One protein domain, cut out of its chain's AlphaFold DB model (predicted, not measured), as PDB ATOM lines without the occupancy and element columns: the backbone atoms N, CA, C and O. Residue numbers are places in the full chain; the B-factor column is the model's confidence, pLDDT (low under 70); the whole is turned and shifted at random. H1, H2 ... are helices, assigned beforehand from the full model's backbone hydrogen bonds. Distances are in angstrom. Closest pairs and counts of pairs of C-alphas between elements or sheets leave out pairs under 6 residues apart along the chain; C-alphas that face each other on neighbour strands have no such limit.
ATOM      1  N   GLU A 195      15.669  27.949  13.631       80.19
ATOM      2  CA  GLU A 195      16.174  27.638  14.986       80.19
ATOM      3  C   GLU A 195      15.081  27.667  16.073       80.19
ATOM      4  O   GLU A 195      15.340  27.307  17.220       80.19
ATOM      5  N   ASP A 196      13.847  28.024  15.707       79.62
ATOM      6  CA  ASP A 196      12.772  28.373  16.644       79.62
ATOM      7  C   ASP A 196      12.146  27.164  17.368       79.62
ATOM      8  O   ASP A 196      11.532  27.320  18.420       79.62
ATOM      9  N   TYR A 197      12.305  25.945  16.830       83.81
ATOM     10  CA  TYR A 197      11.659  24.726  17.351       83.81
ATOM     11  C   TYR A 197      12.660  23.579  17.595       83.81
ATOM     12  O   TYR A 197      12.598  22.540  16.924       83.81
ATOM     13  N   PRO A 198      13.600  23.717  18.549       85.81
ATOM     14  CA  PRO A 198      14.676  22.745  18.758       85.81
ATOM     15  C   PRO A 198      14.172  21.359  19.187       85.81
ATOM     16  O   PRO A 198      14.724  20.337  18.766       85.81
ATOM     17  N   GLU A 199      13.100  21.294  19.982       87.31
ATOM     18  CA  GLU A 199      12.512  20.020  20.415       87.31
ATOM     19  C   GLU A 199      11.852  19.267  19.258       87.31
ATOM     20  O   GLU A 199      12.071  18.063  19.092       87.31
ATOM     21  N   LEU A 200      11.136  19.985  18.389       87.94
ATOM     22  CA  LEU A 200      10.530  19.413  17.193       87.94
ATOM     23  C   LEU A 200      11.599  18.943  16.202       87.94
ATOM     24  O   LEU A 200      11.503  17.835  15.678       87.94
ATOM     25  N   GLN A 201      12.681  19.707  16.002       87.81
ATOM     26  CA  GLN A 201      13.813  19.252  15.188       87.81
ATOM     27  C   GLN A 201      14.425  17.948  15.714       87.81
ATOM     28  O   GLN A 201      14.761  17.051  14.935       87.81
ATOM     29  N   LYS A 202      14.599  17.837  17.036       89.50
ATOM     30  CA  LYS A 202      15.120  16.622  17.665       89.50
ATOM     31  C   LYS A 202      14.168  15.449  17.445       89.50
ATOM     32  O   LYS A 202      14.617  14.387  17.011       89.50
ATOM     33  N   ALA A 203      12.870  15.653  17.662       88.56
ATOM     34  CA  ALA A 203      11.852  14.634  17.432       88.56
ATOM     35  C   ALA A 203      11.831  14.158  15.967       88.56
ATOM     36  O   ALA A 203      11.760  12.957  15.714       88.56
ATOM     37  N   LEU A 204      11.995  15.063  14.996       88.12
ATOM     38  CA  LEU A 204      12.080  14.724  13.571       88.12
ATOM     39  C   LEU A 204      13.300  13.854  13.234       88.12
ATOM     40  O   LEU A 204      13.186  12.898  12.463       88.12
ATOM     41  N   LYS A 205      14.467  14.140  13.831       87.44
ATOM     42  CA  LYS A 205      15.677  13.310  13.670       87.44
ATOM     43  C   LYS A 205      15.498  11.918  14.283       87.44
ATOM     44  O   LYS A 205      15.941  10.920  13.702       87.44
ATOM     45  N   GLU A 206      14.848  11.843  15.443       88.50
ATOM     46  CA  GLU A 206      14.516  10.573  16.097       88.50
ATOM     47  C   GLU A 206      13.525   9.757  15.256       88.50
ATOM     48  O   GLU A 206      13.757   8.565  15.040       88.50
ATOM     49  N   LEU A 207      12.493  10.402  14.703       88.56
ATOM     50  CA  LEU A 207      11.543   9.779  13.785       88.56
ATOM     51  C   LEU A 207      12.252   9.224  12.551       88.56
ATOM     52  O   LEU A 207      12.126   8.037  12.272       88.56
ATOM     53  N   HIS A 208      13.065  10.024  11.859       86.06
ATOM     54  CA  HIS A 208      13.823   9.551  10.697       86.06
ATOM     55  C   HIS A 208      14.661   8.308  11.013       86.06
ATOM     56  O   HIS A 208      14.677   7.340  10.254       86.06
ATOM     57  N   THR A 209      15.335   8.317  12.165       86.69
ATOM     58  CA  THR A 209      16.152   7.187  12.615       86.69
ATOM     59  C   THR A 209      15.302   5.946  12.873       86.69
ATOM     60  O   THR A 209      15.697   4.853  12.466       86.69
ATOM     61  N   ALA A 210      14.131   6.100  13.497       83.81
ATOM     62  CA  ALA A 210      13.210   4.998  13.744       83.81
ATOM     63  C   ALA A 210      12.677   4.391  12.433       83.81
ATOM     64  O   ALA A 210      12.640   3.171  12.293       83.81
ATOM     65  N   LEU A 211      12.356   5.226  11.439       82.38
ATOM     66  CA  LEU A 211      11.784   4.783  10.163       82.38
ATOM     67  C   LEU A 211      12.778   4.050   9.243       82.38
ATOM     68  O   LEU A 211      12.351   3.449   8.257       82.38
ATOM     69  N   LYS A 212      14.091   4.049   9.530       79.88
ATOM     70  CA  LYS A 212      15.117   3.389   8.687       79.88
ATOM     71  C   LYS A 212      14.889   1.891   8.480       79.88
ATOM     72  O   LYS A 212      15.425   1.323   7.534       79.88
ATOM     73  N   HIS A 213      14.137   1.248   9.369       75.25
ATOM     74  CA  HIS A 213      13.839  -0.180   9.290       75.25
ATOM     75  C   HIS A 213      12.609  -0.513   8.435       75.25
ATOM     76  O   HIS A 213      12.366  -1.694   8.181       75.25
ATOM     77  N   LEU A 214      11.838   0.494   8.015       71.81
ATOM     78  CA  LEU A 214      10.679   0.312   7.148       71.81
ATOM     79  C   LEU A 214      11.100   0.195   5.675       71.81
ATOM     80  O   LEU A 214      12.156   0.706   5.287       71.81
ATOM     81  N   PRO A 215      10.268  -0.432   4.822       70.62
ATOM     82  CA  PRO A 215      10.419  -0.342   3.376       70.62
ATOM     83  C   PRO A 215      10.536   1.116   2.912       70.62
ATOM     84  O   PRO A 215       9.819   1.992   3.401       70.62
ATOM     85  N   ILE A 216      11.409   1.374   1.932       65.62
ATOM     86  CA  ILE A 216      11.704   2.735   1.440       65.62
ATOM     87  C   ILE A 216      10.419   3.475   1.036       65.62
ATOM     88  O   ILE A 216      10.256   4.651   1.348       65.62
ATOM     89  N   SER A 217       9.477   2.787   0.389       66.00
ATOM     90  CA  SER A 217       8.195   3.361  -0.028       66.00
ATOM     91  C   SER A 217       7.335   3.844   1.147       66.00
ATOM     92  O   SER A 217       6.727   4.907   1.052       66.00
ATOM     93  N   GLU A 218       7.289   3.108   2.261       72.50
ATOM     94  CA  GLU A 218       6.544   3.495   3.468       72.50
ATOM     95  C   GLU A 218       7.215   4.658   4.182       72.50
ATOM     96  O   GLU A 218       6.561   5.650   4.509       72.50
ATOM     97  N   ARG A 219       8.536   4.562   4.362       76.19
ATOM     98  CA  ARG A 219       9.326   5.619   4.983       76.19
ATOM     99  C   ARG A 219       9.148   6.942   4.247       76.19
ATOM    100  O   ARG A 219       8.820   7.941   4.878       76.19
ATOM    101  N   LEU A 220       9.285   6.938   2.920       69.25
ATOM    102  CA  LEU A 220       9.106   8.143   2.114       69.25
ATOM    103  C   LEU A 220       7.688   8.699   2.217       69.25
ATOM    104  O   LEU A 220       7.515   9.913   2.209       69.25
ATOM    105  N   ARG A 221       6.653   7.855   2.310       75.88
ATOM    106  CA  ARG A 221       5.283   8.350   2.522       75.88
ATOM    107  C   ARG A 221       5.173   9.100   3.847       75.88
ATOM    108  O   ARG A 221       4.659  10.212   3.845       75.88
ATOM    109  N   ILE A 222       5.700   8.538   4.934       81.75
ATOM    110  CA  ILE A 222       5.680   9.185   6.253       81.75
ATOM    111  C   ILE A 222       6.496  10.481   6.229       81.75
ATOM    112  O   ILE A 222       5.995  11.518   6.645       81.75
ATOM    113  N   GLU A 223       7.709  10.465   5.678       80.12
ATOM    114  CA  GLU A 223       8.566  11.653   5.574       80.12
ATOM    115  C   GLU A 223       7.947  12.768   4.710       80.12
ATOM    116  O   GLU A 223       8.058  13.945   5.048       80.12
ATOM    117  N   ASN A 224       7.241  12.419   3.630       75.19
ATOM    118  CA  ASN A 224       6.488  13.386   2.828       75.19
ATOM    119  C   ASN A 224       5.334  14.010   3.619       75.19
ATOM    120  O   ASN A 224       5.137  15.223   3.554       75.19
ATOM    121  N   GLU A 225       4.574  13.207   4.369       82.12
ATOM    122  CA  GLU A 225       3.509  13.741   5.222       82.12
ATOM    123  C   GLU A 225       4.067  14.620   6.344       82.12
ATOM    124  O   GLU A 225       3.466  15.643   6.668       82.12
ATOM    125  N   THR A 226       5.253  14.299   6.866       83.38
ATOM    126  CA  THR A 226       5.958  15.138   7.843       83.38
ATOM    127  C   THR A 226       6.255  16.515   7.259       83.38
ATOM    128  O   THR A 226       5.988  17.534   7.888       83.38
ATOM    129  N   VAL A 227       6.747  16.570   6.023       77.31
ATOM    130  CA  VAL A 227       7.020  17.837   5.339       77.31
ATOM    131  C   VAL A 227       5.734  18.609   5.046       77.31
ATOM    132  O   VAL A 227       5.690  19.817   5.279       77.31
ATOM    133  N   ASN A 228       4.672  17.935   4.596       78.06
ATOM    134  CA  ASN A 228       3.369  18.569   4.375       78.06
ATOM    135  C   ASN A 228       2.814  19.181   5.668       78.06
ATOM    136  O   ASN A 228       2.294  20.299   5.650       78.06
ATOM    137  N   MET A 229       2.925  18.448   6.779       87.31
ATOM    138  CA  MET A 229       2.524  18.914   8.100       87.31
ATOM    139  C   MET A 229       3.306  20.170   8.471       87.31
ATOM    140  O   MET A 229       2.688  21.190   8.754       87.31
ATOM    141  N   LEU A 230       4.637  20.154   8.348       83.25
ATOM    142  CA  LEU A 230       5.488  21.291   8.707       83.25
ATOM    143  C   LEU A 230       5.256  22.529   7.834       83.25
ATOM    144  O   LEU A 230       5.231  23.647   8.338       83.25
ATOM    145  N   GLN A 231       5.021  22.356   6.532       80.69
ATOM    146  CA  GLN A 231       4.685  23.478   5.651       80.69
ATOM    147  C   GLN A 231       3.390  24.181   6.071       80.69
ATOM    148  O   GLN A 231       3.288  25.403   5.944       80.69
ATOM    149  N   ARG A 232       2.403  23.419   6.558       81.19
ATOM    150  CA  ARG A 232       1.157  23.963   7.116       81.19
ATOM    151  C   ARG A 232       1.375  24.513   8.520       81.19
ATOM    152  O   ARG A 232       0.816  25.550   8.847       81.19
ATOM    153  N   PHE A 233       2.228  23.863   9.303       83.25
ATOM    154  CA  PHE A 233       2.558  24.249  10.666       83.25
ATOM    155  C   PHE A 233       3.232  25.625  10.726       83.25
ATOM    156  O   PHE A 233       2.822  26.480  11.499       83.25
ATOM    157  N   VAL A 234       4.222  25.877   9.867       80.81
ATOM    158  CA  VAL A 234       4.985  27.138   9.859       80.81
ATOM    159  C   VAL A 234       4.160  28.314   9.314       80.81
ATOM    160  O   VAL A 234       4.404  29.459   9.679       80.81
ATOM    161  N   LYS A 235       3.176  28.053   8.441       77.44
ATOM    162  CA  LYS A 235       2.380  29.096   7.763       77.44
ATOM    163  C   LYS A 235       0.983  29.317   8.350       77.44
ATOM    164  O   LYS A 235       0.348  30.308   8.002       77.44
ATOM    165  N   GLY A 236       0.475  28.372   9.134       73.81
ATOM    166  CA  GLY A 236      -0.901  28.357   9.622       73.81
ATOM    167  C   GLY A 236      -1.093  29.107  10.936       73.81
ATOM    168  O   GLY A 236      -0.155  29.288  11.713       73.81
ATOM    169  N   ASP A 237      -2.336  29.502  11.200       81.06
ATOM    170  CA  ASP A 237      -2.788  29.888  12.538       81.06
ATOM    171  C   ASP A 237      -2.892  28.656  13.463       81.06
ATOM    172  O   ASP A 237      -2.731  27.515  13.027       81.06
ATOM    173  N   ASN A 238      -3.143  28.863  14.759       79.44
ATOM    174  CA  ASN A 238      -3.156  27.765  15.739       79.44
ATOM    175  C   ASN A 238      -4.179  26.664  15.392       79.44
ATOM    176  O   ASN A 238      -3.872  25.480  15.526       79.44
ATOM    177  N   ALA A 239      -5.345  27.029  14.853       79.62
ATOM    178  CA  ALA A 239      -6.356  26.067  14.418       79.62
ATOM    179  C   ALA A 239      -5.880  25.227  13.216       79.62
ATOM    180  O   ALA A 239      -6.038  24.004  13.203       79.62
ATOM    181  N   ALA A 240      -5.244  25.854  12.219       78.19
ATOM    182  CA  ALA A 240      -4.672  25.157  11.073       78.19
ATOM    183  C   ALA A 240      -3.480  24.268  11.461       78.19
ATOM    184  O   ALA A 240      -3.322  23.186  10.889       78.19
ATOM    185  N   LYS A 241      -2.667  24.684  12.444       82.88
ATOM    186  CA  LYS A 241      -1.573  23.871  13.003       82.88
ATOM    187  C   LYS A 241      -2.111  22.585  13.626       82.88
ATOM    188  O   LYS A 241      -1.682  21.500  13.238       82.88
ATOM    189  N   LEU A 242      -3.104  22.689  14.509       83.00
ATOM    190  CA  LEU A 242      -3.735  21.534  15.156       83.00
ATOM    191  C   LEU A 242      -4.409  20.603  14.144       83.00
ATOM    192  O   LEU A 242      -4.235  19.386  14.203       83.00
ATOM    193  N   ALA A 243      -5.122  21.158  13.160       82.31
ATOM    194  CA  ALA A 243      -5.716  20.364  12.088       82.31
ATOM    195  C   ALA A 243      -4.650  19.615  11.266       82.31
ATOM    196  O   ALA A 243      -4.845  18.449  10.912       82.31
ATOM    197  N   ALA A 244      -3.507  20.251  10.987       82.69
ATOM    198  CA  ALA A 244      -2.389  19.615  10.295       82.69
ATOM    199  C   ALA A 244      -1.763  18.485  11.127       82.69
ATOM    200  O   ALA A 244      -1.488  17.423  10.569       82.69
ATOM    201  N   ILE A 245      -1.596  18.675  12.439       86.50
ATOM    202  CA  ILE A 245      -1.085  17.653  13.365       86.50
ATOM    203  C   ILE A 245      -2.049  16.462  13.446       86.50
ATOM    204  O   ILE A 245      -1.621  15.317  13.295       86.50
ATOM    205  N   LYS A 246      -3.359  16.707  13.597       84.31
ATOM    206  CA  LYS A 246      -4.383  15.647  13.630       84.31
ATOM    207  C   LYS A 246      -4.411  14.844  12.329       84.31
ATOM    208  O   LYS A 246      -4.380  13.613  12.365       84.31
ATOM    209  N   TYR A 247      -4.399  15.524  11.182       85.19
ATOM    210  CA  TYR A 247      -4.341  14.871   9.872       85.19
ATOM    211  C   TYR A 247      -3.059  14.044   9.696       85.19
ATOM    212  O   TYR A 247      -3.104  12.908   9.216       85.19
ATOM    213  N   TYR A 248      -1.916  14.600  10.104       87.38
ATOM    214  CA  TYR A 248      -0.621  13.930  10.062       87.38
ATOM    215  C   TYR A 248      -0.623  12.653  10.904       87.38
ATOM    216  O   TYR A 248      -0.294  11.585  10.388       87.38
ATOM    217  N   ARG A 249      -1.090  12.740  12.156       87.31
ATOM    218  CA  ARG A 249      -1.235  11.597  13.064       87.31
ATOM    219  C   ARG A 249      -2.062  10.490  12.419       87.31
ATOM    220  O   ARG A 249      -1.567   9.381  12.257       87.31
ATOM    221  N   GLN A 250      -3.278  10.804  11.971       84.12
ATOM    222  CA  GLN A 250      -4.168   9.824  11.343       84.12
ATOM    223  C   GLN A 250      -3.530   9.167  10.112       84.12
ATOM    224  O   GLN A 250      -3.566   7.946   9.966       84.12
ATOM    225  N   THR A 251      -2.904   9.960   9.241       83.69
ATOM    226  CA  THR A 251      -2.328   9.464   7.985       83.69
ATOM    227  C   THR A 251      -1.094   8.595   8.225       83.69
ATOM    228  O   THR A 251      -0.978   7.519   7.635       83.69
ATOM    229  N   CYS A 252      -0.180   9.008   9.104       85.06
ATOM    230  CA  CYS A 252       1.030   8.247   9.415       85.06
ATOM    231  C   CYS A 252       0.719   6.958  10.173       85.06
ATOM    232  O   CYS A 252       1.266   5.911   9.827       85.06
ATOM    233  N   THR A 253      -0.212   6.999  11.129       80.69
ATOM    234  CA  THR A 253      -0.754   5.800  11.779       80.69
ATOM    235  C   THR A 253      -1.318   4.851  10.722       80.69
ATOM    236  O   THR A 253      -0.892   3.702  10.637       80.69
ATOM    237  N   LYS A 254      -2.178   5.336   9.821       81.94
ATOM    238  CA  LYS A 254      -2.736   4.521   8.734       81.94
ATOM    239  C   LYS A 254      -1.654   3.844   7.883       81.94
ATOM    240  O   LYS A 254      -1.750   2.651   7.612       81.94
ATOM    241  N   ILE A 255      -0.597   4.570   7.513       78.94
ATOM    242  CA  ILE A 255       0.532   4.019   6.742       78.94
ATOM    243  C   ILE A 255       1.247   2.896   7.506       78.94
ATOM    244  O   ILE A 255       1.562   1.873   6.903       78.94
ATOM    245  N   LEU A 256       1.481   3.071   8.810       77.62
ATOM    246  CA  LEU A 256       2.163   2.080   9.650       77.62
ATOM    247  C   LEU A 256       1.332   0.804   9.876       77.62
ATOM    248  O   LEU A 256       1.909  -0.272  10.020       77.62
ATOM    249  N   TYR A 257      -0.001   0.909   9.922       72.12
ATOM    250  CA  TYR A 257      -0.884  -0.201  10.311       72.12
ATOM    251  C   TYR A 257      -1.569  -0.926   9.156       72.12
ATOM    252  O   TYR A 257      -1.754  -2.142   9.230       72.12
ATOM    253  N   GLU A 258      -1.970  -0.213   8.105       68.25
ATOM    254  CA  GLU A 258      -2.794  -0.805   7.048       68.25
ATOM    255  C   GLU A 258      -1.992  -1.546   5.982       68.25
ATOM    256  O   GLU A 258      -2.582  -2.303   5.215       68.25
ATOM    257  N   ASN A 259      -0.667  -1.376   5.915       65.12
ATOM    258  CA  ASN A 259       0.113  -2.069   4.899       65.12
ATOM    259  C   ASN A 259       0.334  -3.544   5.307       65.12
ATOM    260  O   ASN A 259       1.026  -3.793   6.304       65.12
ATOM    261  N   PRO A 260      -0.248  -4.533   4.591       57.44
ATOM    262  CA  PRO A 260      -0.169  -5.952   4.960       57.44
ATOM    263  C   PRO A 260       1.263  -6.502   4.950       57.44
ATOM    264  O   PRO A 260       1.561  -7.427   5.706       57.44
ATOM    265  N   ASP A 261       2.149  -5.886   4.165       55.66
ATOM    266  CA  ASP A 261       3.567  -6.244   4.063       55.66
ATOM    267  C   ASP A 261       4.454  -5.507   5.079       55.66
ATOM    268  O   ASP A 261       5.672  -5.716   5.123       55.66
ATOM    269  N   SER A 262       3.879  -4.641   5.923       59.25
ATOM    270  CA  SER A 262       4.668  -3.919   6.916       59.25
ATOM    271  C   SER A 262       5.200  -4.896   7.968       59.25
ATOM    272  O   SER A 262       4.468  -5.525   8.742       59.25
ATOM    273  N   SER A 263       6.529  -4.984   8.058       61.62
ATOM    274  CA  SER A 263       7.209  -5.687   9.159       61.62
ATOM    275  C   SER A 263       6.777  -5.159  10.539       61.62
ATOM    276  O   SER A 263       6.888  -5.855  11.547       61.62
ATOM    277  N   PHE A 264       6.233  -3.943  10.567       63.06
ATOM    278  CA  PHE A 264       5.685  -3.252  11.718       63.06
ATOM    279  C   PHE A 264       4.473  -3.961  12.343       63.06
ATOM    280  O   PHE A 264       4.490  -4.258  13.542       63.06
ATOM    281  N   ARG A 265       3.450  -4.301  11.542       67.12
ATOM    282  CA  ARG A 265       2.228  -4.970  12.023       67.12
ATOM    283  C   ARG A 265       2.551  -6.304  12.693       67.12
ATOM    284  O   ARG A 265       2.074  -6.580  13.794       67.12
ATOM    285  N   TRP A 266       3.430  -7.086  12.071       65.31
ATOM    286  CA  TRP A 266       3.890  -8.362  12.613       65.31
ATOM    287  C   TRP A 266       4.735  -8.201  13.874       65.31
ATOM    288  O   TRP A 266       4.538  -8.957  14.815       65.31
ATOM    289  N   ARG A 267       5.625  -7.202  13.951       67.25
ATOM    290  CA  ARG A 267       6.425  -6.942  15.163       67.25
ATOM    291  C   ARG A 267       5.559  -6.546  16.355       67.25
ATOM    292  O   ARG A 267       5.766  -7.075  17.444       67.25
ATOM    293  N   LYS A 268       4.575  -5.660  16.158       68.44
ATOM    294  CA  LYS A 268       3.653  -5.245  17.227       68.44
ATOM    295  C   LYS A 268       2.763  -6.405  17.669       68.44
ATOM    296  O   LYS A 268       2.632  -6.650  18.867       68.44
ATOM    297  N   TRP A 269       2.202  -7.146  16.713       71.25
ATOM    298  CA  TRP A 269       1.386  -8.323  17.002       71.25
ATOM    299  C   TRP A 269       2.198  -9.401  17.728       71.25
ATOM    300  O   TRP A 269       1.800  -9.843  18.801       71.25
ATOM    301  N   TYR A 270       3.378  -9.753  17.217       70.19
ATOM    302  CA  TYR A 270       4.244 -10.774  17.805       70.19
ATOM    303  C   TYR A 270       4.731 -10.382  19.203       70.19
ATOM    304  O   TYR A 270       4.682 -11.203  20.110       70.19
ATOM    305  N   SER A 271       5.134  -9.123  19.414       69.88
ATOM    306  CA  SER A 271       5.532  -8.632  20.738       69.88
ATOM    307  C   SER A 271       4.380  -8.716  21.743       69.88
ATOM    308  O   SER A 271       4.561  -9.268  22.827       69.88
ATOM    309  N   ARG A 272       3.177  -8.258  21.373       73.31
ATOM    310  CA  ARG A 272       1.999  -8.327  22.252       73.31
ATOM    311  C   ARG A 272       1.585  -9.766  22.546       73.31
ATOM    312  O   ARG A 272       1.355 -10.102  23.702       73.31
ATOM    313  N   VAL A 273       1.529 -10.622  21.526       76.00
ATOM    314  CA  VAL A 273       1.132 -12.030  21.670       76.00
ATOM    315  C   VAL A 273       2.146 -12.805  22.504       76.00
ATOM    316  O   VAL A 273       1.752 -13.503  23.432       76.00
ATOM    317  N   LEU A 274       3.445 -12.656  22.235       79.88
ATOM    318  CA  LEU A 274       4.491 -13.375  22.961       79.88
ATOM    319  C   LEU A 274       4.529 -12.979  24.440       79.88
ATOM    320  O   LEU A 274       4.613 -13.843  25.310       79.88
ATOM    321  N   VAL A 275       4.402 -11.686  24.737       78.06
ATOM    322  CA  VAL A 275       4.366 -11.194  26.122       78.06
ATOM    323  C   VAL A 275       3.082 -11.632  26.820       78.06
ATOM    324  O   VAL A 275       3.134 -12.051  27.975       78.06
ATOM    325  N   LYS A 276       1.938 -11.607  26.128       80.00
ATOM    326  CA  LYS A 276       0.668 -12.118  26.658       80.00
ATOM    327  C   LYS A 276       0.775 -13.602  27.008       80.00
ATOM    328  O   LYS A 276       0.398 -13.986  28.111       80.00
ATOM    329  N   ILE A 277       1.348 -14.417  26.121       83.06
ATOM    330  CA  ILE A 277       1.605 -15.841  26.378       83.06
ATOM    331  C   ILE A 277       2.519 -16.009  27.594       83.06
ATOM    332  O   ILE A 277       2.230 -16.834  28.459       83.06
ATOM    333  N   LEU A 278       3.585 -15.215  27.702       85.62
ATOM    334  CA  LEU A 278       4.509 -15.281  28.831       85.62
ATOM    335  C   LEU A 278       3.824 -14.926  30.161       85.62
ATOM    336  O   LEU A 278       3.938 -15.687  31.118       85.62
ATOM    337  N   LEU A 279       3.048 -13.838  30.212       84.62
ATOM    338  CA  LEU A 279       2.286 -13.440  31.403       84.62
ATOM    339  C   LEU A 279       1.254 -14.494  31.811       84.62
ATOM    340  O   LEU A 279       1.170 -14.842  32.988       84.62
ATOM    341  N   ILE A 280       0.509 -15.037  30.843       85.06
ATOM    342  CA  ILE A 280      -0.449 -16.126  31.076       85.06
ATOM    343  C   ILE A 280       0.274 -17.351  31.643       85.06
ATOM    344  O   ILE A 280      -0.179 -17.934  32.625       85.06
ATOM    345  N   THR A 281       1.427 -17.712  31.080       86.94
ATOM    346  CA  THR A 281       2.212 -18.872  31.523       86.94
ATOM    347  C   THR A 281       2.740 -18.676  32.945       86.94
ATOM    348  O   THR A 281       2.589 -19.565  33.781       86.94
ATOM    349  N   CYS A 282       3.298 -17.502  33.263       88.62
ATOM    350  CA  CYS A 282       3.745 -17.165  34.616       88.62
ATOM    351  C   CYS A 282       2.588 -17.168  35.625       88.62
ATOM    352  O   CYS A 282       2.752 -17.646  36.750       88.62
ATOM    353  N   PHE A 283       1.412 -16.674  35.230       87.75
ATOM    354  CA  PHE A 283       0.219 -16.694  36.070       87.75
ATOM    355  C   PHE A 283      -0.248 -18.128  36.351       87.75
ATOM    356  O   PHE A 283      -0.401 -18.499  37.512       87.75
ATOM    357  N   ILE A 284      -0.391 -18.962  35.313       89.12
ATOM    358  CA  ILE A 284      -0.767 -20.378  35.455       89.12
ATOM    359  C   ILE A 284       0.231 -21.108  36.355       89.12
ATOM    360  O   ILE A 284      -0.185 -21.829  37.258       89.12
ATOM    361  N   LEU A 285       1.535 -20.887  36.157       90.81
ATOM    362  CA  LEU A 285       2.580 -21.490  36.981       90.81
ATOM    363  C   LEU A 285       2.447 -21.079  38.454       90.81
ATOM    364  O   LEU A 285       2.575 -21.922  39.335       90.81
ATOM    365  N   SER A 286       2.142 -19.809  38.725       90.62
ATOM    366  CA  SER A 286       1.963 -19.298  40.091       90.62
ATOM    367  C   SER A 286       0.760 -19.943  40.787       90.62
ATOM    368  O   SER A 286       0.865 -20.368  41.937       90.62
ATOM    369  N   VAL A 287      -0.369 -20.082  40.083       90.75
ATOM    370  CA  VAL A 287      -1.569 -20.743  40.626       90.75
ATOM    371  C   VAL A 287      -1.347 -22.250  40.783       90.75
ATOM    372  O   VAL A 287      -1.775 -22.832  41.779       90.75
ATOM    373  N   ALA A 288      -0.626 -22.890  39.859       87.62
ATOM    374  CA  ALA A 288      -0.248 -24.297  39.967       87.62
ATOM    375  C   ALA A 288       0.684 -24.550  41.164       87.62
ATOM    376  O   ALA A 288       0.478 -25.512  41.898       87.62
ATOM    377  N   LEU A 289       1.661 -23.672  41.415       91.50
ATOM    378  CA  LEU A 289       2.535 -23.744  42.591       91.50
ATOM    379  C   LEU A 289       1.758 -23.541  43.895       91.50
ATOM    380  O   LEU A 289       1.985 -24.270  44.859       91.50
ATOM    381  N   ALA A 290       0.810 -22.602  43.922       91.12
ATOM    382  CA  ALA A 290      -0.076 -22.418  45.069       91.12
ATOM    383  C   ALA A 290      -0.949 -23.662  45.308       91.12
ATOM    384  O   ALA A 290      -1.029 -24.151  46.433       91.12
ATOM    385  N   GLY A 291      -1.538 -24.224  44.249       87.81
ATOM    386  CA  GLY A 291      -2.305 -25.468  44.310       87.81
ATOM    387  C   GLY A 291      -1.465 -26.659  44.775       87.81
ATOM    388  O   GLY A 291      -1.922 -27.442  45.605       87.81
ATOM    389  N   PHE A 292      -0.215 -26.762  44.313       88.38
ATOM    390  CA  PHE A 292       0.745 -27.765  44.773       88.38
ATOM    391  C   PHE A 292       1.034 -27.614  46.268       88.38
ATOM    392  O   PHE A 292       0.952 -28.592  47.002       88.38
ATOM    393  N   ALA A 293       1.323 -26.394  46.730       89.81
ATOM    394  CA  ALA A 293       1.610 -26.110  48.133       89.81
ATOM    395  C   ALA A 293       0.407 -26.407  49.045       89.81
ATOM    396  O   ALA A 293       0.579 -27.019  50.097       89.81
ATOM    397  N   ILE A 294      -0.808 -26.041  48.621       88.88
ATOM    398  CA  ILE A 294      -2.053 -26.374  49.331       88.88
ATOM    399  C   ILE A 294      -2.248 -27.892  49.374       88.88
ATOM    400  O   ILE A 294      -2.511 -28.447  50.439       88.88
ATOM    401  N   GLY A 295      -2.067 -28.583  48.244       85.94
ATOM    402  CA  GLY A 295      -2.162 -30.040  48.176       85.94
ATOM    403  C   GLY A 295      -1.127 -30.738  49.061       85.94
ATOM    404  O   GLY A 295      -1.454 -31.711  49.735       85.94
ATOM    405  N   LEU A 296       0.096 -30.212  49.140       85.94
ATOM    406  CA  LEU A 296       1.149 -30.725  50.014       85.94
ATOM    407  C   LEU A 296       0.803 -30.491  51.492       85.94
ATOM    408  O   LEU A 296       0.936 -31.404  52.302       85.94
ATOM    409  N   ALA A 297       0.276 -29.312  51.838       86.50
ATOM    410  CA  ALA A 297      -0.175 -28.997  53.193       86.50
ATOM    411  C   ALA A 297      -1.346 -29.889  53.646       86.50
ATOM    412  O   ALA A 297      -1.342 -30.383  54.771       86.50
ATOM    413  N   MET A 298      -2.319 -30.153  52.768       85.06
ATOM    414  CA  MET A 298      -3.429 -31.075  53.049       85.06
ATOM    415  C   MET A 298      -2.964 -32.537  53.094       85.06
ATOM    416  O   MET A 298      -3.424 -33.318  53.925       85.06
ATOM    417  N   GLY A 299      -2.022 -32.905  52.224       80.94
ATOM    418  CA  GLY A 299      -1.420 -34.232  52.160       80.94
ATOM    419  C   GLY A 299      -0.435 -34.527  53.291       80.94
ATOM    420  O   GLY A 299      -0.100 -35.687  53.490       80.94
ATOM    421  N   ALA A 300      -0.002 -33.528  54.068       80.06
ATOM    422  CA  ALA A 300       0.949 -33.705  55.167       80.06
ATOM    423  C   ALA A 300       0.439 -34.646  56.277       80.06
ATOM    424  O   ALA A 300       1.240 -35.218  57.013       80.06
ATOM    425  N   GLN A 301      -0.881 -34.843  56.378       78.31
ATOM    426  CA  GLN A 301      -1.497 -35.814  57.293       78.31
ATOM    427  C   GLN A 301      -1.418 -37.266  56.777       78.31
ATOM    428  O   GLN A 301      -1.574 -38.206  57.552       78.31
ATOM    429  N   LEU A 302      -1.152 -37.462  55.481       74.12
ATOM    430  CA  LEU A 302      -0.924 -38.759  54.848       74.12
ATOM    431  C   LEU A 302       0.589 -39.004  54.768       74.12
ATOM    432  O   LEU A 302       1.276 -38.493  53.886       74.12
ATOM    433  N   THR A 303       1.142 -39.789  55.690       66.31
ATOM    434  CA  THR A 303       2.578 -40.109  55.684       66.31
ATOM    435  C   THR A 303       2.962 -40.924  54.440       66.31
ATOM    436  O   THR A 303       2.375 -41.976  54.189       66.31
ATOM    437  N   GLY A 304       3.979 -40.483  53.687       71.88
ATOM    438  CA  GLY A 304       4.589 -41.246  52.586       71.88
ATOM    439  C   GLY A 304       4.252 -40.737  51.170       71.88
ATOM    440  O   GLY A 304       3.936 -39.559  50.998       71.88
ATOM    441  N   PRO A 305       4.316 -41.599  50.130       79.06
ATOM    442  CA  PRO A 305       4.100 -41.217  48.725       79.06
ATOM    443  C   PRO A 305       2.746 -40.541  48.450       79.06
ATOM    444  O   PRO A 305       2.619 -39.787  47.488       79.06
ATOM    445  N   GLY A 306       1.741 -40.778  49.302       78.50
ATOM    446  CA  GLY A 306       0.408 -40.182  49.197       78.50
ATOM    447  C   GLY A 306       0.408 -38.650  49.248       78.50
ATOM    448  O   GLY A 306      -0.349 -38.030  48.505       78.50
ATOM    449  N   ALA A 307       1.302 -38.027  50.024       79.31
ATOM    450  CA  ALA A 307       1.418 -36.567  50.079       79.31
ATOM    451  C   ALA A 307       1.832 -35.963  48.724       79.31
ATOM    452  O   ALA A 307       1.320 -34.917  48.326       79.31
ATOM    453  N   LEU A 308       2.704 -36.651  47.975       80.50
ATOM    454  CA  LEU A 308       3.116 -36.229  46.633       80.50
ATOM    455  C   LEU A 308       1.978 -36.367  45.615       80.50
ATOM    456  O   LEU A 308       1.835 -35.501  44.757       80.50
ATOM    457  N   PHE A 309       1.138 -37.403  45.729       84.06
ATOM    458  CA  PHE A 309      -0.052 -37.546  44.882       84.06
ATOM    459  C   PHE A 309      -1.068 -36.422  45.126       84.06
ATOM    460  O   PHE A 309      -1.569 -35.841  44.164       84.06
ATOM    461  N   VAL A 310      -1.336 -36.070  46.390       84.50
ATOM    462  CA  VAL A 310      -2.251 -34.964  46.733       84.50
ATOM    463  C   VAL A 310      -1.675 -33.614  46.291       84.50
ATOM    464  O   VAL A 310      -2.405 -32.792  45.738       84.50
ATOM    465  N   ALA A 311      -0.364 -33.401  46.436       81.81
ATOM    466  CA  ALA A 311       0.310 -32.205  45.932       81.81
ATOM    467  C   ALA A 311       0.246 -32.101  44.396       81.81
ATOM    468  O   ALA A 311      -0.099 -31.048  43.862       81.81
ATOM    469  N   ALA A 312       0.501 -33.194  43.669       84.44
ATOM    470  CA  ALA A 312       0.398 -33.230  42.210       84.44
ATOM    471  C   ALA A 312      -1.037 -32.965  41.721       84.44
ATOM    472  O   ALA A 312      -1.238 -32.230  40.754       84.44
ATOM    473  N   PHE A 313      -2.043 -33.503  42.417       87.00
ATOM    474  CA  PHE A 313      -3.448 -33.239  42.106       87.00
ATOM    475  C   PHE A 313      -3.831 -31.780  42.396       87.00
ATOM    476  O   PHE A 313      -4.500 -31.141  41.585       87.00
ATOM    477  N   GLY A 314      -3.340 -31.218  43.504       83.12
ATOM    478  CA  GLY A 314      -3.476 -29.799  43.828       83.12
ATOM    479  C   GLY A 314      -2.842 -28.890  42.770       83.12
ATOM    480  O   GLY A 314      -3.454 -27.901  42.369       83.12
ATOM    481  N   ALA A 315      -1.666 -29.250  42.247       86.81
ATOM    482  CA  ALA A 315      -1.020 -28.529  41.149       86.81
ATOM    483  C   ALA A 315      -1.848 -28.563  39.861       86.81
ATOM    484  O   ALA A 315      -1.974 -27.546  39.183       86.81
ATOM    485  N   LEU A 316      -2.436 -29.719  39.540       87.25
ATOM    486  CA  LEU A 316      -3.274 -29.903  38.358       87.25
ATOM    487  C   LEU A 316      -4.571 -29.085  38.448       87.25
ATOM    488  O   LEU A 316      -4.919 -28.381  37.501       87.25
ATOM    489  N   LEU A 317      -5.245 -29.106  39.602       87.19
ATOM    490  CA  LEU A 317      -6.418 -28.262  39.856       87.19
ATOM    491  C   LEU A 317      -6.061 -26.770  39.838       87.19
ATOM    492  O   LEU A 317      -6.787 -25.974  39.243       87.19
ATOM    493  N   GLY A 318      -4.925 -26.396  40.431       83.00
ATOM    494  CA  GLY A 318      -4.395 -25.034  40.386       83.00
ATOM    495  C   GLY A 318      -4.100 -24.573  38.958       83.00
ATOM    496  O   GLY A 318      -4.498 -23.479  38.570       83.00
ATOM    497  N   ALA A 319      -3.485 -25.418  38.130       86.06
ATOM    498  CA  ALA A 319      -3.229 -25.114  36.726       86.06
ATOM    499  C   ALA A 319      -4.532 -24.930  35.929       86.06
ATOM    500  O   ALA A 319      -4.649 -23.965  35.176       86.06
ATOM    501  N   LEU A 320      -5.535 -25.796  36.127       85.75
ATOM    502  CA  LEU A 320      -6.845 -25.674  35.471       85.75
ATOM    503  C   LEU A 320      -7.578 -24.392  35.885       85.75
ATOM    504  O   LEU A 320      -8.113 -23.684  35.029       85.75
ATOM    505  N   ALA A 321      -7.555 -24.054  37.177       84.50
ATOM    506  CA  ALA A 321      -8.094 -22.795  37.682       84.50
ATOM    507  C   ALA A 321      -7.337 -21.586  37.110       84.50
ATOM    508  O   ALA A 321      -7.957 -20.606  36.697       84.50
ATOM    509  N   GLY A 322      -6.007 -21.674  37.019       81.88
ATOM    510  CA  GLY A 322      -5.145 -20.665  36.412       81.88
ATOM    511  C   GLY A 322      -5.457 -20.436  34.935       81.88
ATOM    512  O   GLY A 322      -5.581 -19.287  34.523       81.88
ATOM    513  N   ILE A 323      -5.654 -21.500  34.150       84.31
ATOM    514  CA  ILE A 323      -6.057 -21.421  32.735       84.31
ATOM    515  C   ILE A 323      -7.432 -20.754  32.614       84.31
ATOM    516  O   ILE A 323      -7.601 -19.824  31.824       84.31
ATOM    517  N   TYR A 324      -8.401 -21.178  33.431       85.88
ATOM    518  CA  TYR A 324      -9.746 -20.602  33.435       85.88
ATOM    519  C   TYR A 324      -9.724 -19.098  33.747       85.88
ATOM    520  O   TYR A 324     -10.291 -18.300  33.002       85.88
ATOM    521  N   LEU A 325      -9.016 -18.688  34.801       82.88
ATOM    522  CA  LEU A 325      -8.863 -17.280  35.174       82.88
ATOM    523  C   LEU A 325      -8.092 -16.485  34.114       82.88
ATOM    524  O   LEU A 325      -8.511 -15.386  33.756       82.88
ATOM    525  N   ALA A 326      -7.020 -17.047  33.552       79.94
ATOM    526  CA  ALA A 326      -6.214 -16.384  32.533       79.94
ATOM    527  C   ALA A 326      -7.009 -16.067  31.258       79.94
ATOM    528  O   ALA A 326      -6.788 -15.023  30.648       79.94
ATOM    529  N   THR A 327      -7.972 -16.916  30.880       77.25
ATOM    530  CA  THR A 327      -8.863 -16.645  29.734       77.25
ATOM    531  C   THR A 327      -9.886 -15.533  29.984       77.25
ATOM    532  O   THR A 327     -10.448 -15.005  29.029       77.25
ATOM    533  N   LYS A 328     -10.115 -15.150  31.247       80.44
ATOM    534  CA  LYS A 328     -11.056 -14.087  31.636       80.44
ATOM    535  C   LYS A 328     -10.385 -12.776  32.042       80.44
ATOM    536  O   LYS A 328     -11.076 -11.773  32.212       80.44
ATOM    537  N   LEU A 329      -9.067 -12.768  32.225       76.44
ATOM    538  CA  LEU A 329      -8.333 -11.569  32.616       76.44
ATOM    539  C   LEU A 329      -8.134 -10.628  31.414       76.44
ATOM    540  O   LEU A 329      -7.725 -11.085  30.341       76.44
ATOM    541  N   PRO A 330      -8.345  -9.308  31.580       75.38
ATOM    542  CA  PRO A 330      -8.167  -8.324  30.518       75.38
ATOM    543  C   PRO A 330      -6.678  -7.986  30.324       75.38
ATOM    544  O   PRO A 330      -6.247  -6.844  30.494       75.38
ATOM    545  N   PHE A 331      -5.862  -8.982  29.963       68.94
ATOM    546  CA  PHE A 331      -4.423  -8.799  29.730       68.94
ATOM    547  C   PHE A 331      -4.128  -7.732  28.670       68.94
ATOM    548  O   PHE A 331      -3.107  -7.057  28.756       68.94
ATOM    549  N   ASP A 332      -5.031  -7.529  27.708       64.69
ATOM    550  CA  ASP A 332      -4.867  -6.513  26.667       64.69
ATOM    551  C   ASP A 332      -4.952  -5.083  27.237       64.69
ATOM    552  O   ASP A 332      -4.144  -4.232  26.869       64.69
ATOM    553  N   GLN A 333      -5.834  -4.836  28.216       69.25
ATOM    554  CA  GLN A 333      -5.907  -3.549  28.929       69.25
ATOM    555  C   GLN A 333      -4.676  -3.317  29.815       69.25
ATOM    556  O   GLN A 333      -4.202  -2.190  29.944       69.25
ATOM    557  N   PHE A 334      -4.137  -4.382  30.415       68.06
ATOM    558  CA  PHE A 334      -2.913  -4.307  31.213       68.06
ATOM    559  C   PHE A 334      -1.692  -3.984  30.342       68.06
ATOM    560  O   PHE A 334      -0.937  -3.067  30.658       68.06
ATOM    561  N   LEU A 335      -1.523  -4.686  29.218       63.25
ATOM    562  CA  LEU A 335      -0.423  -4.459  28.277       63.25
ATOM    563  C   LEU A 335      -0.495  -3.085  27.606       63.25
ATOM    564  O   LEU A 335       0.550  -2.494  27.337       63.25
ATOM    565  N   GLY A 336      -1.701  -2.547  27.395       58.19
ATOM    566  CA  GLY A 336      -1.910  -1.201  26.857       58.19
ATOM    567  C   GLY A 336      -1.279  -0.078  27.692       58.19
ATOM    568  O   GLY A 336      -0.961   0.971  27.143       58.19
ATOM    569  N   LYS A 337      -1.026  -0.303  28.991       59.38
ATOM    570  CA  LYS A 337      -0.423   0.696  29.894       59.38
ATOM    571  C   LYS A 337       1.107   0.746  29.848       59.38
ATOM    572  O   LYS A 337       1.700   1.673  30.393       59.38
ATOM    573  N   PHE A 338       1.764  -0.227  29.212       56.56
ATOM    574  CA  PHE A 338       3.226  -0.292  29.159       56.56
ATOM    575  C   PHE A 338       3.749   0.198  27.807       56.56
ATOM    576  O   PHE A 338       3.658  -0.491  26.792       56.56
ATOM    577  N   SER A 339       4.396   1.366  27.818       51.16
ATOM    578  CA  SER A 339       5.058   1.963  26.646       51.16
ATOM    579  C   SER A 339       6.190   1.099  26.071       51.16
ATOM    580  O   SER A 339       6.574   1.280  24.917       51.16
ATOM    581  N   LEU A 340       6.676   0.123  26.845       51.34
ATOM    582  CA  LEU A 340       7.730  -0.834  26.494       51.34
ATOM    583  C   LEU A 340       7.404  -1.690  25.257       51.34
ATOM    584  O   LEU A 340       8.317  -2.198  24.612       51.34
ATOM    585  N   PHE A 341       6.119  -1.821  24.909       51.44
ATOM    586  CA  PHE A 341       5.643  -2.600  23.757       51.44
ATOM    587  C   PHE A 341       5.237  -1.735  22.561       51.44
ATOM    588  O   PHE A 341       4.654  -2.237  21.597       51.44
ATOM    589  N   THR A 342       5.531  -0.436  22.622       60.00
ATOM    590  CA  THR A 342       5.295   0.497  21.520       60.00
ATOM    591  C   THR A 342       6.454   0.367  20.537       60.00
ATOM    592  O   THR A 342       7.608   0.564  20.931       60.00
ATOM    593  N   PRO A 343       6.202   0.019  19.267       73.06
ATOM    594  CA  PRO A 343       7.227   0.070  18.238       73.06
ATOM    595  C   PRO A 343       7.935   1.432  18.213       73.06
ATOM    596  O   PRO A 343       7.317   2.474  18.450       73.06
ATOM    597  N   LYS A 344       9.239   1.429  17.919       80.38
ATOM    598  CA  LYS A 344      10.078   2.637  17.971       80.38
ATOM    599  C   LYS A 344       9.554   3.743  17.054       80.38
ATOM    600  O   LYS A 344       9.693   4.915  17.382       80.38
ATOM    601  N   GLU A 345       8.955   3.368  15.930       80.94
ATOM    602  CA  GLU A 345       8.384   4.268  14.933       80.94
ATOM    603  C   GLU A 345       7.123   4.971  15.460       80.94
ATOM    604  O   GLU A 345       6.986   6.175  15.275       80.94
ATOM    605  N   GLU A 346       6.249   4.259  16.182       81.00
ATOM    606  CA  GLU A 346       5.055   4.840  16.820       81.00
ATOM    607  C   GLU A 346       5.448   5.764  17.977       81.00
ATOM    608  O   GLU A 346       4.989   6.900  18.041       81.00
ATOM    609  N   ALA A 347       6.389   5.335  18.823       82.56
ATOM    610  CA  ALA A 347       6.899   6.179  19.900       82.56
ATOM    611  C   ALA A 347       7.582   7.455  19.370       82.56
ATOM    612  O   ALA A 347       7.450   8.521  19.967       82.56
ATOM    613  N   ALA A 348       8.321   7.365  18.260       85.19
ATOM    614  CA  ALA A 348       8.956   8.528  17.648       85.19
ATOM    615  C   ALA A 348       7.944   9.453  16.952       85.19
ATOM    616  O   ALA A 348       8.093  10.671  17.029       85.19
ATOM    617  N   LEU A 349       6.896   8.899  16.331       85.94
ATOM    618  CA  LEU A 349       5.792   9.678  15.765       85.94
ATOM    619  C   LEU A 349       5.062  10.469  16.860       85.94
ATOM    620  O   LEU A 349       4.839  11.667  16.703       85.94
ATOM    621  N   ASP A 350       4.778   9.832  17.996       85.25
ATOM    622  CA  ASP A 350       4.158  10.486  19.150       85.25
ATOM    623  C   ASP A 350       5.025  11.615  19.717       85.25
ATOM    624  O   ASP A 350       4.496  12.645  20.128       85.25
ATOM    625  N   LYS A 351       6.356  11.469  19.716       88.00
ATOM    626  CA  LYS A 351       7.259  12.562  20.114       88.00
ATOM    627  C   LYS A 351       7.169  13.757  19.172       88.00
ATOM    628  O   LYS A 351       7.193  14.884  19.650       88.00
ATOM    629  N   VAL A 352       7.066  13.525  17.860       87.06
ATOM    630  CA  VAL A 352       6.897  14.608  16.874       87.06
ATOM    631  C   VAL A 352       5.568  15.321  17.087       87.06
ATOM    632  O   VAL A 352       5.540  16.545  17.071       87.06
ATOM    633  N   ILE A 353       4.490  14.571  17.327       87.38
ATOM    634  CA  ILE A 353       3.164  15.136  17.603       87.38
ATOM    635  C   ILE A 353       3.208  15.981  18.876       87.38
ATOM    636  O   ILE A 353       2.868  17.154  18.825       87.38
ATOM    637  N   LYS A 354       3.717  15.427  19.983       87.31
ATOM    638  CA  LYS A 354       3.844  16.152  21.255       87.31
ATOM    639  C   LYS A 354       4.676  17.422  21.128       87.31
ATOM    640  O   LYS A 354       4.256  18.461  21.602       87.31
ATOM    641  N   ALA A 355       5.818  17.354  20.446       86.00
ATOM    642  CA  ALA A 355       6.675  18.520  20.242       86.00
ATOM    643  C   ALA A 355       6.062  19.575  19.298       86.00
ATOM    644  O   ALA A 355       6.561  20.696  19.232       86.00
ATOM    645  N   ALA A 356       5.028  19.219  18.529       83.69
ATOM    646  CA  ALA A 356       4.306  20.137  17.654       83.69
ATOM    647  C   ALA A 356       3.026  20.697  18.303       83.69
ATOM    648  O   ALA A 356       2.544  21.743  17.869       83.69
ATOM    649  N   THR A 357       2.462  20.031  19.314       82.19
ATOM    650  CA  THR A 357       1.253  20.486  20.013       82.19
ATOM    651  C   THR A 357       1.617  21.541  21.073       82.19
ATOM    652  O   THR A 357       2.488  21.284  21.898       82.19
ATOM    653  N   PRO A 358       0.993  22.734  21.071       66.94
ATOM    654  CA  PRO A 358       1.237  23.751  22.096       66.94
ATOM    655  C   PRO A 358       0.717  23.317  23.482       66.94
ATOM    656  O   PRO A 358      -0.316  22.657  23.581       66.94
ATOM    657  N   GLU A 359       1.419  23.730  24.545       60.81
ATOM    658  CA  GLU A 359       1.210  23.298  25.946       60.81
ATOM    659  C   GLU A 359      -0.210  23.547  26.500       60.81
ATOM    660  O   GLU A 359      -0.641  22.844  27.408       60.81
ATOM    661  N   GLU A 360      -0.974  24.495  25.946       53.38
ATOM    662  CA  GLU A 360      -2.321  24.843  26.437       53.38
ATOM    663  C   GLU A 360      -3.410  23.789  26.123       53.38
ATOM    664  O   GLU A 360      -4.512  23.886  26.658       53.38
ATOM    665  N   GLU A 361      -3.134  22.771  25.294       52.25
ATOM    666  CA  GLU A 361      -4.126  21.750  24.899       52.25
ATOM    667  C   GLU A 361      -3.784  20.298  25.306       52.25
ATOM    668  O   GLU A 361      -4.568  19.387  25.008       52.25
ATOM    669  N   GLU A 362      -2.682  20.049  26.035       49.50
ATOM    670  CA  GLU A 362      -2.321  18.689  26.500       49.50
ATOM    671  C   GLU A 362      -3.423  18.031  27.359       49.50
ATOM    672  O   GLU A 362      -3.585  16.807  27.320       49.50
ATOM    673  N   ASP A 363      -4.244  18.829  28.049       43.34
ATOM    674  CA  ASP A 363      -5.326  18.351  28.920       43.34
ATOM    675  C   ASP A 363      -6.557  17.818  28.160       43.34
ATOM    676  O   ASP A 363      -7.367  17.083  28.729       43.34
ATOM    677  N   THR A 364      -6.692  18.112  26.859       46.34
ATOM    678  CA  THR A 364      -7.847  17.658  26.055       46.34
ATOM    679  C   THR A 364      -7.542  16.381  25.257       46.34
ATOM    680  O   THR A 364      -8.430  15.560  25.028       46.34
ATOM    681  N   GLU A 365      -6.278  16.147  24.877       43.81
ATOM    682  CA  GLU A 365      -5.861  14.973  24.085       43.81
ATOM    683  C   GLU A 365      -5.723  13.668  24.891       43.81
ATOM    684  O   GLU A 365      -5.566  12.591  24.303       43.81
ATOM    685  N   ALA A 366      -5.778  13.720  26.226       44.22
ATOM    686  CA  ALA A 366      -5.754  12.516  27.058       44.22
ATOM    687  C   ALA A 366      -6.978  11.606  26.815       44.22
ATOM    688  O   ALA A 366      -6.837  10.389  26.922       44.22
ATOM    689  N   ASN A 367      -8.123  12.167  26.403       39.91
ATOM    690  CA  ASN A 367      -9.346  11.408  26.102       39.91
ATOM    691  C   ASN A 367      -9.384  10.820  24.675       39.91
ATOM    692  O   ASN A 367      -9.904   9.726  24.485       39.91
ATOM    693  N   ASP A 368      -8.774  11.467  23.675       43.44
ATOM    694  CA  ASP A 368      -8.799  10.991  22.273       43.44
ATOM    695  C   ASP A 368      -7.804   9.843  21.991       43.44
ATOM    696  O   ASP A 368      -7.801   9.243  20.910       43.44
ATOM    697  N   LYS A 369      -6.925   9.512  22.947       46.28
ATOM    698  CA  LYS A 369      -5.981   8.386  22.826       46.28
ATOM    699  C   LYS A 369      -6.654   7.017  22.953       46.28
ATOM    700  O   LYS A 369      -6.089   6.051  22.440       46.28
ATOM    701  N   GLU A 370      -7.820   6.922  23.597       42.34
ATOM    702  CA  GLU A 370      -8.498   5.636  23.820       42.34
ATOM    703  C   GLU A 370      -9.319   5.149  22.611       42.34
ATOM    704  O   GLU A 370      -9.433   3.937  22.426       42.34
ATOM    705  N   ASP A 371      -9.791   6.035  21.728       42.06
ATOM    706  CA  ASP A 371     -10.782   5.649  20.705       42.06
ATOM    707  C   ASP A 371     -10.229   5.359  19.300       42.06
ATOM    708  O   ASP A 371     -10.844   4.617  18.537       42.06
ATOM    709  N   LEU A 372      -9.048   5.865  18.924       41.12
ATOM    710  CA  LEU A 372      -8.531   5.624  17.563       41.12
ATOM    711  C   LEU A 372      -7.752   4.302  17.416       41.12
ATOM    712  O   LEU A 372      -7.543   3.828  16.302       41.12
ATOM    713  N   PHE A 373      -7.310   3.706  18.529       43.16
ATOM    714  CA  PHE A 373      -6.505   2.473  18.552       43.16
ATOM    715  C   PHE A 373      -7.271   1.239  19.052       43.16
ATOM    716  O   PHE A 373      -6.693   0.151  19.104       43.16
ATOM    717  N   SER A 374      -8.549   1.390  19.411       41.31
ATOM    718  CA  SER A 374      -9.444   0.301  19.829       41.31
ATOM    719  C   SER A 374     -10.139  -0.402  18.650       41.31
ATOM    720  O   SER A 374     -10.741  -1.458  18.833       41.31
ATOM    721  N   LEU A 375     -10.016   0.142  17.433       30.66
ATOM    722  CA  LEU A 375     -10.609  -0.379  16.195       30.66
ATOM    723  C   LEU A 375      -9.566  -1.054  15.280       30.66
ATOM    724  O   LEU A 375      -9.433  -0.683  14.117       30.66
ATOM    725  N   VAL A 376      -8.827  -2.047  15.793       32.16
ATOM    726  CA  VAL A 376      -8.199  -3.123  14.987       32.16
ATOM    727  C   VAL A 376      -8.246  -4.439  15.747       32.16
ATOM    728  O   VAL A 376      -7.721  -4.472  16.884       32.16
TER     729      VAL A 376
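What this domain is: This is residues 195 to 376 of the 376 residues of an uncharacterized protein of Legionella birminghamensis (UniProt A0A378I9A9). A bundle of four up-and-down helices, H1, H2, H3 and H7, makes one end, and a long helical hairpin, H4 and H5, leads away from it and makes most of the length. Short H6 packs on H4 on the way back to the bundle, and H8 lies in the last stretch. The 182 printed residues hold eight named helices, H1 to H8 in order, and no named strand: all helix. The whole is extended, with a radius of gyration of the C-alphas of 24.6 A and spans of 84 by 36 by 29 A.

Where its parts are: Find C-alpha 198 at (14.676, 22.745, 18.758), where H1, residues 198 to 211, begins. H2 is residues 216 to 235, 28.7 A, and H3 residues 238 to 258, 29.9 A. From C-alpha 263 at (7.209, -5.687, 9.159), H4 runs 52.3 A to residue 299. H5, residues 305 to 328, spans 35.5 A. Look next for H6 at 331 to 335, H7 at 344 to 356 and H8 at 365 to 368.

How they stand to each other: In the bundle, H1 touches H7 at Leu 207 and Ala 348, their closest C-alphas, 4.8 A apart. The hairpin H2 and H3 has a shallow tilt of 7 degrees. H3 and H4 touch only at the corner. In the hairpin H4 and H5, the closest C-alphas are Gly 295 and Ala 311, 4.0 A apart. Every O i to N i+4 pair is within hydrogen-bond range in H1, H3, H4, H6 and H7, with 15 of 16 in H2 and 19 of 20 in H5; H8 is too short for one.

The domain as a whole: The farthest C-alphas, Lys 235 and Thr 303, are 84.2 A apart. The printed part has no cut, and no link is long. Look for low pLDDT at residues 258 to 268, 331 to 342 and 358 to 376, among others.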